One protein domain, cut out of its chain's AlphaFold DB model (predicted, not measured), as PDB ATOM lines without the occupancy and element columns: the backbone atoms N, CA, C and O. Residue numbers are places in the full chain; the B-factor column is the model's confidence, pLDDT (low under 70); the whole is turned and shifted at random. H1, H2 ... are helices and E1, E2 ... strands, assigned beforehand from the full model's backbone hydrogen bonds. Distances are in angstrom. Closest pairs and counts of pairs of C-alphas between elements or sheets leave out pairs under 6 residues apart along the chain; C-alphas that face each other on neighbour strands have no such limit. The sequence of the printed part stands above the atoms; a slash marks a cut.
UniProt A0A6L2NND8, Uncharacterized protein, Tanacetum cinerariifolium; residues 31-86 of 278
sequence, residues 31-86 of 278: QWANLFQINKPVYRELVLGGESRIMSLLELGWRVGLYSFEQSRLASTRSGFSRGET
ATOM      1  N   GLN A  31     115.591 174.791 146.899       40.84
ATOM      2  CA  GLN A  31     115.804 175.961 147.763       40.84
ATOM      3  C   GLN A  31     116.286 175.601 149.179       40.84
ATOM      4  O   GLN A  31     117.038 176.361 149.786       40.84
ATOM      5  N   TRP A  32     115.939 174.412 149.683       35.78
ATOM      6  CA  TRP A  32     116.423 173.922 150.974       35.78
ATOM      7  C   TRP A  32     117.939 173.683 151.006       35.78
ATOM      8  O   TRP A  32     118.568 173.958 152.024       35.78
ATOM      9  N   ALA A  33     118.568 173.252 149.907       35.09
ATOM     10  CA  ALA A  33     120.022 173.089 149.847       35.09
ATOM     11  C   ALA A  33     120.752 174.436 150.021       35.09
ATOM     12  O   ALA A  33     121.785 174.504 150.684       35.09
ATOM     13  N   ASN A  34     120.153 175.523 149.527       39.22
ATOM     14  CA  ASN A  34     120.668 176.884 149.688       39.22
ATOM     15  C   ASN A  34     120.431 177.454 151.102       39.22
ATOM     16  O   ASN A  34     121.204 178.301 151.547       39.22
ATOM     17  N   LEU A  35     119.420 176.968 151.836       36.56
ATOM     18  CA  LEU A  35     119.190 177.335 153.243       36.56
ATOM     19  C   LEU A  35     120.275 176.794 154.193       36.56
ATOM     20  O   LEU A  35     120.560 177.428 155.212       36.56
ATOM     21  N   PHE A  36     120.877 175.641 153.875       37.34
ATOM     22  CA  PHE A  36     121.781 174.923 154.788       37.34
ATOM     23  C   PHE A  36     123.262 174.920 154.372       37.34
ATOM     24  O   PHE A  36     124.104 174.584 155.194       37.34
ATOM     25  N   GLN A  37     123.616 175.353 153.155       38.47
ATOM     26  CA  GLN A  37     125.015 175.460 152.688       38.47
ATOM     27  C   GLN A  37     125.681 176.817 152.994       38.47
ATOM     28  O   GLN A  37     126.663 177.213 152.361       38.47
ATOM     29  N   ILE A  38     125.168 177.573 153.967       43.31
ATOM     30  CA  ILE A  38     125.703 178.899 154.281       43.31
ATOM     31  C   ILE A  38     126.874 178.765 155.268       43.31
ATOM     32  O   ILE A  38     126.675 178.514 156.455       43.31
ATOM     33  N   ASN A  39     128.101 179.037 154.800       42.47
ATOM     34  CA  ASN A  39     129.339 179.053 155.609       42.47
ATOM     35  C   ASN A  39     129.278 179.969 156.857       42.47
ATOM     36  O   ASN A  39     130.108 179.865 157.760       42.47
ATOM     37  N   LYS A  40     128.292 180.873 156.919       45.72
ATOM     38  CA  LYS A  40     127.848 181.603 158.113       45.72
ATOM     39  C   LYS A  40     126.323 181.750 158.025       45.72
ATOM     40  O   LYS A  40     125.901 182.524 157.173       45.72
ATOM     41  N   PRO A  41     125.492 181.086 158.852       47.38
ATOM     42  CA  PRO A  41     124.033 181.176 158.751       47.38
ATOM     43  C   PRO A  41     123.557 182.551 159.238       47.38
ATOM     44  O   PRO A  41     123.090 182.724 160.364       47.38
ATOM     45  N   VAL A  42     123.745 183.562 158.395       46.84
ATOM     46  CA  VAL A  42     123.261 184.920 158.594       46.84
ATOM     47  C   VAL A  42     121.964 185.015 157.815       46.84
ATOM     48  O   VAL A  42     121.953 185.316 156.623       46.84
ATOM     49  N   TYR A  43     120.863 184.744 158.503       55.72
ATOM     50  CA  TYR A  43     119.569 185.206 158.038       55.72
ATOM     51  C   TYR A  43     119.606 186.718 158.194       55.72
ATOM     52  O   TYR A  43     119.836 187.236 159.288       55.72
ATOM     53  N   ARG A  44     119.508 187.429 157.069       56.09
ATOM     54  CA  ARG A  44     119.646 188.887 157.079       56.09
ATOM     55  C   ARG A  44     118.462 189.567 157.749       56.09
ATOM     56  O   ARG A  44     118.626 190.693 158.186       56.09
ATOM     57  N   GLU A  45     117.314 188.901 157.851       70.62
ATOM     58  CA  GLU A  45     116.108 189.512 158.393       70.62
ATOM     59  C   GLU A  45     115.102 188.443 158.845       70.62
ATOM     60  O   GLU A  45     114.612 187.659 158.037       70.62
ATOM     61  N   LEU A  46     114.812 188.388 160.143       74.12
ATOM     62  CA  LEU A  46     113.739 187.594 160.738       74.12
ATOM     63  C   LEU A  46     112.675 188.556 161.260       74.12
ATOM     64  O   LEU A  46     112.987 189.445 162.048       74.12
ATOM     65  N   VAL A  47     111.418 188.380 160.849       73.81
ATOM     66  CA  VAL A  47     110.311 189.204 161.352       73.81
ATOM     67  C   VAL A  47     109.713 188.536 162.591       73.81
ATOM     68  O   VAL A  47     109.041 187.508 162.490       73.81
ATOM     69  N   LEU A  48     109.967 189.112 163.766       74.56
ATOM     70  CA  LEU A  48     109.502 188.631 165.071       74.56
ATOM     71  C   LEU A  48     108.627 189.708 165.716       74.56
ATOM     72  O   LEU A  48     109.059 190.847 165.859       74.56
ATOM     73  N   GLY A  49     107.385 189.375 166.080       77.00
ATOM     74  CA  GLY A  49     106.454 190.354 166.668       77.00
ATOM     75  C   GLY A  49     106.090 191.519 165.732       77.00
ATOM     76  O   GLY A  49     105.717 192.586 166.196       77.00
ATOM     77  N   GLY A  50     106.231 191.345 164.412       78.44
ATOM     78  CA  GLY A  50     106.043 192.425 163.433       78.44
ATOM     79  C   GLY A  50     107.262 193.340 163.256       78.44
ATOM     80  O   GLY A  50     107.248 194.186 162.366       78.44
ATOM     81  N   GLU A  51     108.327 193.137 164.034       70.75
ATOM     82  CA  GLU A  51     109.599 193.837 163.877       70.75
ATOM     83  C   GLU A  51     110.597 192.997 163.088       70.75
ATOM     84  O   GLU A  51     110.783 191.806 163.338       70.75
ATOM     85  N   SER A  52     111.288 193.646 162.161       81.31
ATOM     86  CA  SER A  52     112.450 193.074 161.497       81.31
ATOM     87  C   SER A  52     113.642 193.030 162.455       81.31
ATOM     88  O   SER A  52     114.013 194.039 163.059       81.31
ATOM     89  N   ARG A  53     114.256 191.854 162.597       81.00
ATOM     90  CA  ARG A  53     115.457 191.639 163.402       81.00
ATOM     91  C   ARG A  53     116.499 190.867 162.614       81.00
ATOM     92  O   ARG A  53     116.237 189.789 162.089       81.00
ATOM     93  N   ILE A  54     117.716 191.394 162.587       86.12
ATOM     94  CA  ILE A  54     118.869 190.710 162.003       86.12
ATOM     95  C   ILE A  54     119.481 189.826 163.087       86.12
ATOM     96  O   ILE A  54     120.099 190.339 164.018       86.12
ATOM     97  N   MET A  55     119.297 188.509 162.996       87.75
ATOM     98  CA  MET A  55     119.929 187.556 163.912       87.75
ATOM     99  C   MET A  55     120.172 186.202 163.239       87.75
ATOM    100  O   MET A  55     119.485 185.822 162.292       87.75
ATOM    101  N   SER A  56     121.163 185.458 163.729       86.06
ATOM    102  CA  SER A  56     121.434 184.098 163.236       86.06
ATOM    103  C   SER A  56     120.387 183.095 163.741       86.06
ATOM    104  O   SER A  56     119.795 183.303 164.798       86.06
ATOM    105  N   LEU A  57     120.200 181.958 163.053       80.88
ATOM    106  CA  LEU A  57     119.357 180.861 163.574       80.88
ATOM    107  C   LEU A  57     119.855 180.329 164.918       80.88
ATOM    108  O   LEU A  57     119.055 179.915 165.754       80.88
ATOM    109  N   LEU A  58     121.175 180.361 165.115       85.31
ATOM    110  CA  LEU A  58     121.792 180.019 166.389       85.31
ATOM    111  C   LEU A  58     121.318 180.959 167.497       85.31
ATOM    112  O   LEU A  58     120.979 180.529 168.595       85.31
ATOM    113  N   GLU A  59     121.268 182.250 167.179       86.06
ATOM    114  CA  GLU A  59     120.801 183.272 168.101       86.06
ATOM    115  C   GLU A  59     119.310 183.155 168.407       86.06
ATOM    116  O   GLU A  59     118.912 183.220 169.569       86.06
ATOM    117  N   LEU A  60     118.499 182.914 167.379       86.31
ATOM    118  CA  LEU A  60     117.075 182.668 167.545       86.31
ATOM    119  C   LEU A  60     116.828 181.461 168.460       86.31
ATOM    120  O   LEU A  60     116.038 181.555 169.395       86.31
ATOM    121  N   GLY A  61     117.523 180.346 168.218       86.19
ATOM    122  CA  GLY A  61     117.306 179.100 168.946       86.19
ATOM    123  C   GLY A  61     117.595 179.204 170.444       86.19
ATOM    124  O   GLY A  61     116.791 178.715 171.237       86.19
ATOM    125  N   TRP A  62     118.669 179.887 170.859       88.00
ATOM    126  CA  TRP A  62     118.921 180.069 172.297       88.00
ATOM    127  C   TRP A  62     118.006 181.122 172.929       88.00
ATOM    128  O   TRP A  62     117.576 180.934 174.066       88.00
ATOM    129  N   ARG A  63     117.639 182.194 172.206       84.50
ATOM    130  CA  ARG A  63     116.701 183.214 172.716       84.50
ATOM    131  C   ARG A  63     115.305 182.648 172.975       84.50
ATOM    132  O   ARG A  63     114.640 183.098 173.901       84.50
ATOM    133  N   VAL A  64     114.868 181.663 172.185       83.31
ATOM    134  CA  VAL A  64     113.582 180.970 172.395       83.31
ATOM    135  C   VAL A  64     113.707 179.714 173.270       83.31
ATOM    136  O   VAL A  64     112.722 179.008 173.468       83.31
ATOM    137  N   GLY A  65     114.898 179.439 173.815       83.69
ATOM    138  CA  GLY A  65     115.123 178.376 174.796       83.69
ATOM    139  C   GLY A  65     115.241 176.957 174.232       83.69
ATOM    140  O   GLY A  65     115.067 176.008 174.992       83.69
ATOM    141  N   LEU A  66     115.544 176.778 172.938       79.56
ATOM    142  CA  LEU A  66     115.791 175.443 172.357       79.56
ATOM    143  C   LEU A  66     117.085 174.809 172.881       79.56
ATOM    144  O   LEU A  66     117.215 173.590 172.921       79.56
ATOM    145  N   TYR A  67     118.054 175.641 173.248       86.31
ATOM    146  CA  TYR A  67     119.320 175.253 173.861       86.31
ATOM    147  C   TYR A  67     119.889 176.439 174.639       86.31
ATOM    148  O   TYR A  67     119.482 177.586 174.445       86.31
ATOM    149  N   SER A  68     120.838 176.179 175.534       88.62
ATOM    150  CA  SER A  68     121.499 177.235 176.301       88.62
ATOM    151  C   SER A  68     122.437 178.079 175.433       88.62
ATOM    152  O   SER A  68     122.914 177.652 174.376       88.62
ATOM    153  N   PHE A  69     122.763 179.283 175.910       90.12
ATOM    154  CA  PHE A  69     123.772 180.128 175.268       90.12
ATOM    155  C   PHE A  69     125.112 179.385 175.107       90.12
ATOM    156  O   PHE A  69     125.709 179.429 174.034       90.12
ATOM    157  N   GLU A  70     125.534 178.614 176.113       94.06
ATOM    158  CA  GLU A  70     126.753 177.795 176.048       94.06
ATOM    159  C   GLU A  70     126.677 176.715 174.962       94.06
ATOM    160  O   GLU A  70     127.597 176.572 174.154       94.06
ATOM    161  N   GLN A  71     125.545 176.011 174.856       85.56
ATOM    162  CA  GLN A  71     125.319 175.010 173.808       85.56
ATOM    163  C   GLN A  71     125.364 175.620 172.400       85.56
ATOM    164  O   GLN A  71     125.868 174.978 171.476       85.56
ATOM    165  N   SER A  72     124.913 176.870 172.234       88.25
ATOM    166  CA  SER A  72     124.994 177.596 170.958       88.25
ATOM    167  C   SER A  72     126.438 177.905 170.527       88.25
ATOM    168  O   SER A  72     126.724 178.068 169.337       88.25
ATOM    169  N   ARG A  73     127.376 177.969 171.483       89.44
ATOM    170  CA  ARG A  73     128.792 178.271 171.229       89.44
ATOM    171  C   ARG A  73     129.631 177.029 170.947       89.44
ATOM    172  O   ARG A  73     130.731 177.179 170.410       89.44
ATOM    173  N   LEU A  74     129.128 175.832 171.262       91.19
ATOM    174  CA  LEU A  74     129.832 174.576 171.006       91.19
ATOM    175  C   LEU A  74     130.145 174.426 169.514       91.19
ATOM    176  O   LEU A  74     129.283 174.610 168.650       91.19
ATOM    177  N   ALA A  75     131.392 174.058 169.212       87.94
ATOM    178  CA  ALA A  75     131.845 173.854 167.840       87.94
ATOM    179  C   ALA A  75     131.024 172.769 167.129       87.94
ATOM    180  O   ALA A  75     130.699 172.931 165.957       87.94
ATOM    181  N   SER A  76     130.626 171.717 167.851       84.25
ATOM    182  CA  SER A  76     129.745 170.659 167.347       84.25
ATOM    183  C   SER A  76     128.382 171.199 166.916       84.25
ATOM    184  O   SER A  76     127.967 170.934 165.796       84.25
ATOM    185  N   THR A  77     127.725 172.019 167.742       79.75
ATOM    186  CA  THR A  77     126.439 172.646 167.404       79.75
ATOM    187  C   THR A  77     126.581 173.534 166.173       79.75
ATOM    188  O   THR A  77     125.864 173.358 165.194       79.75
ATOM    189  N   ARG A  78     127.553 174.454 166.166       82.12
ATOM    190  CA  ARG A  78     127.775 175.362 165.027       82.12
ATOM    191  C   ARG A  78     128.066 174.595 163.741       82.12
ATOM    192  O   ARG A  78     127.535 174.948 162.693       82.12
ATOM    193  N   SER A  79     128.871 173.541 163.850       79.75
ATOM    194  CA  SER A  79     129.229 172.677 162.733       79.75
ATOM    195  C   SER A  79     128.045 171.852 162.229       79.75
ATOM    196  O   SER A  79     127.922 171.674 161.021       79.75
ATOM    197  N   GLY A  80     127.175 171.376 163.121       81.31
ATOM    198  CA  GLY A  80     125.955 170.666 162.745       81.31
ATOM    199  C   GLY A  80     125.002 171.578 161.978       81.31
ATOM    200  O   GLY A  80     124.556 171.233 160.889       81.31
ATOM    201  N   PHE A  81     124.807 172.805 162.465       75.69
ATOM    202  CA  PHE A  81     124.015 173.830 161.781       75.69
ATOM    203  C   PHE A  81     124.588 174.226 160.415       75.69
ATOM    204  O   PHE A  81     123.833 174.336 159.454       75.69
ATOM    205  N   SER A  82     125.907 174.422 160.300       71.88
ATOM    206  CA  SER A  82     126.540 174.781 159.022       71.88
ATOM    207  C   SER A  82     126.543 173.646 158.002       71.88
ATOM    208  O   SER A  82     126.701 173.896 156.814       71.88
ATOM    209  N   ARG A  83     126.440 172.394 158.465       72.94
ATOM    210  CA  ARG A  83     126.384 171.206 157.605       72.94
ATOM    211  C   ARG A  83     124.955 170.720 157.360       72.94
ATOM    212  O   ARG A  83     124.782 169.742 156.638       72.94
ATOM    213  N   GLY A  84     123.953 171.368 157.960       62.81
ATOM    214  CA  GLY A  84     122.571 170.888 157.947       62.81
ATOM    215  C   GLY A  84     122.449 169.460 158.488       62.81
ATOM    216  O   GLY A  84     121.659 168.678 157.967       62.81
ATOM    217  N   GLU A  85     123.275 169.086 159.472       65.81
ATOM    218  CA  GLU A  85     123.235 167.751 160.067       65.81
ATOM    219  C   GLU A  85     121.917 167.568 160.809       65.81
ATOM    220  O   GLU A  85     121.708 168.101 161.897       65.81
ATOM    221  N   THR A  86     121.025 166.794 160.202       49.72
ATOM    222  CA  THR A  86     119.830 166.286 160.859       49.72
ATOM    223  C   THR A  86     120.210 165.113 161.759       49.72
ATOM    224  O   THR A  86     121.194 164.404 161.511       49.72
TER     225      THR A  86
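This is residues 31 to 86 of the 278 residues of an uncharacterized protein of Tanacetum cinerariifolium (UniProt A0A6L2NND8). Three short helices, H2, H3 and H4, follow one another round an open arch; H1 lies beyond the end of H4, and the small hairpin of E1 and E2 lies off to the H2 side. The printed part has 56 residues, with four named helices and two named strands in the order H1, E1, E2, H2, H3, H4; the sheet, E1 - E2, is antiparallel. It is mostly helix and compact, with a radius of gyration of the C-alphas of 11.7 A, and only just flat, spanning 32 by 29 by 16 A.

Look first at the hairpin of E1, residues 46 to 48, and E2, residues 51 to 53: N 46 and O 53 are 2.8 A apart and N 51 and O 48 are 3.0 A apart, within hydrogen-bond range. E1 is apart from H2, residues 57 to 63, H3, residues 69 to 73, and H4, residues 75 to 83. H2 and H3 touch, closest at the C-alphas of Trp 62 and Phe 69, 5.7 A. H2 and H4 are close but not clearly touching, closest at the C-alphas of Leu 58 and Arg 78, 7.7 A, and run opposite ways at a steep tilt of 47 degrees. H1, residues 31 to 36, and H4 only just touch, with 3 pairs of C-alphas within 8 A, the closest those of Phe 36 and Ser 82, 6.4 A. In H1, H2, H3 and H4 every O i to N i+4 pair is within hydrogen-bond range.

Find C-alpha 46 at (113.739, 187.594, 160.738), where E1 begins its 6.1 A; E2 covers 6.3 A. H1 starts at C-alpha 31, (115.804, 175.961, 147.763), and covers 9.3 A, H2 9.8 A and H3 6.7 A. H4 runs 11.9 A to C-alpha 83 at (126.384, 171.206, 157.605).

The C-alphas farthest apart, those of Gly 50 and Ser 76, are 32.4 A apart. The printed part has no cut and no long link. Mean pLDDT of the printed part is 71.3; residues 31 to 44 and 84 to 86 are under 70.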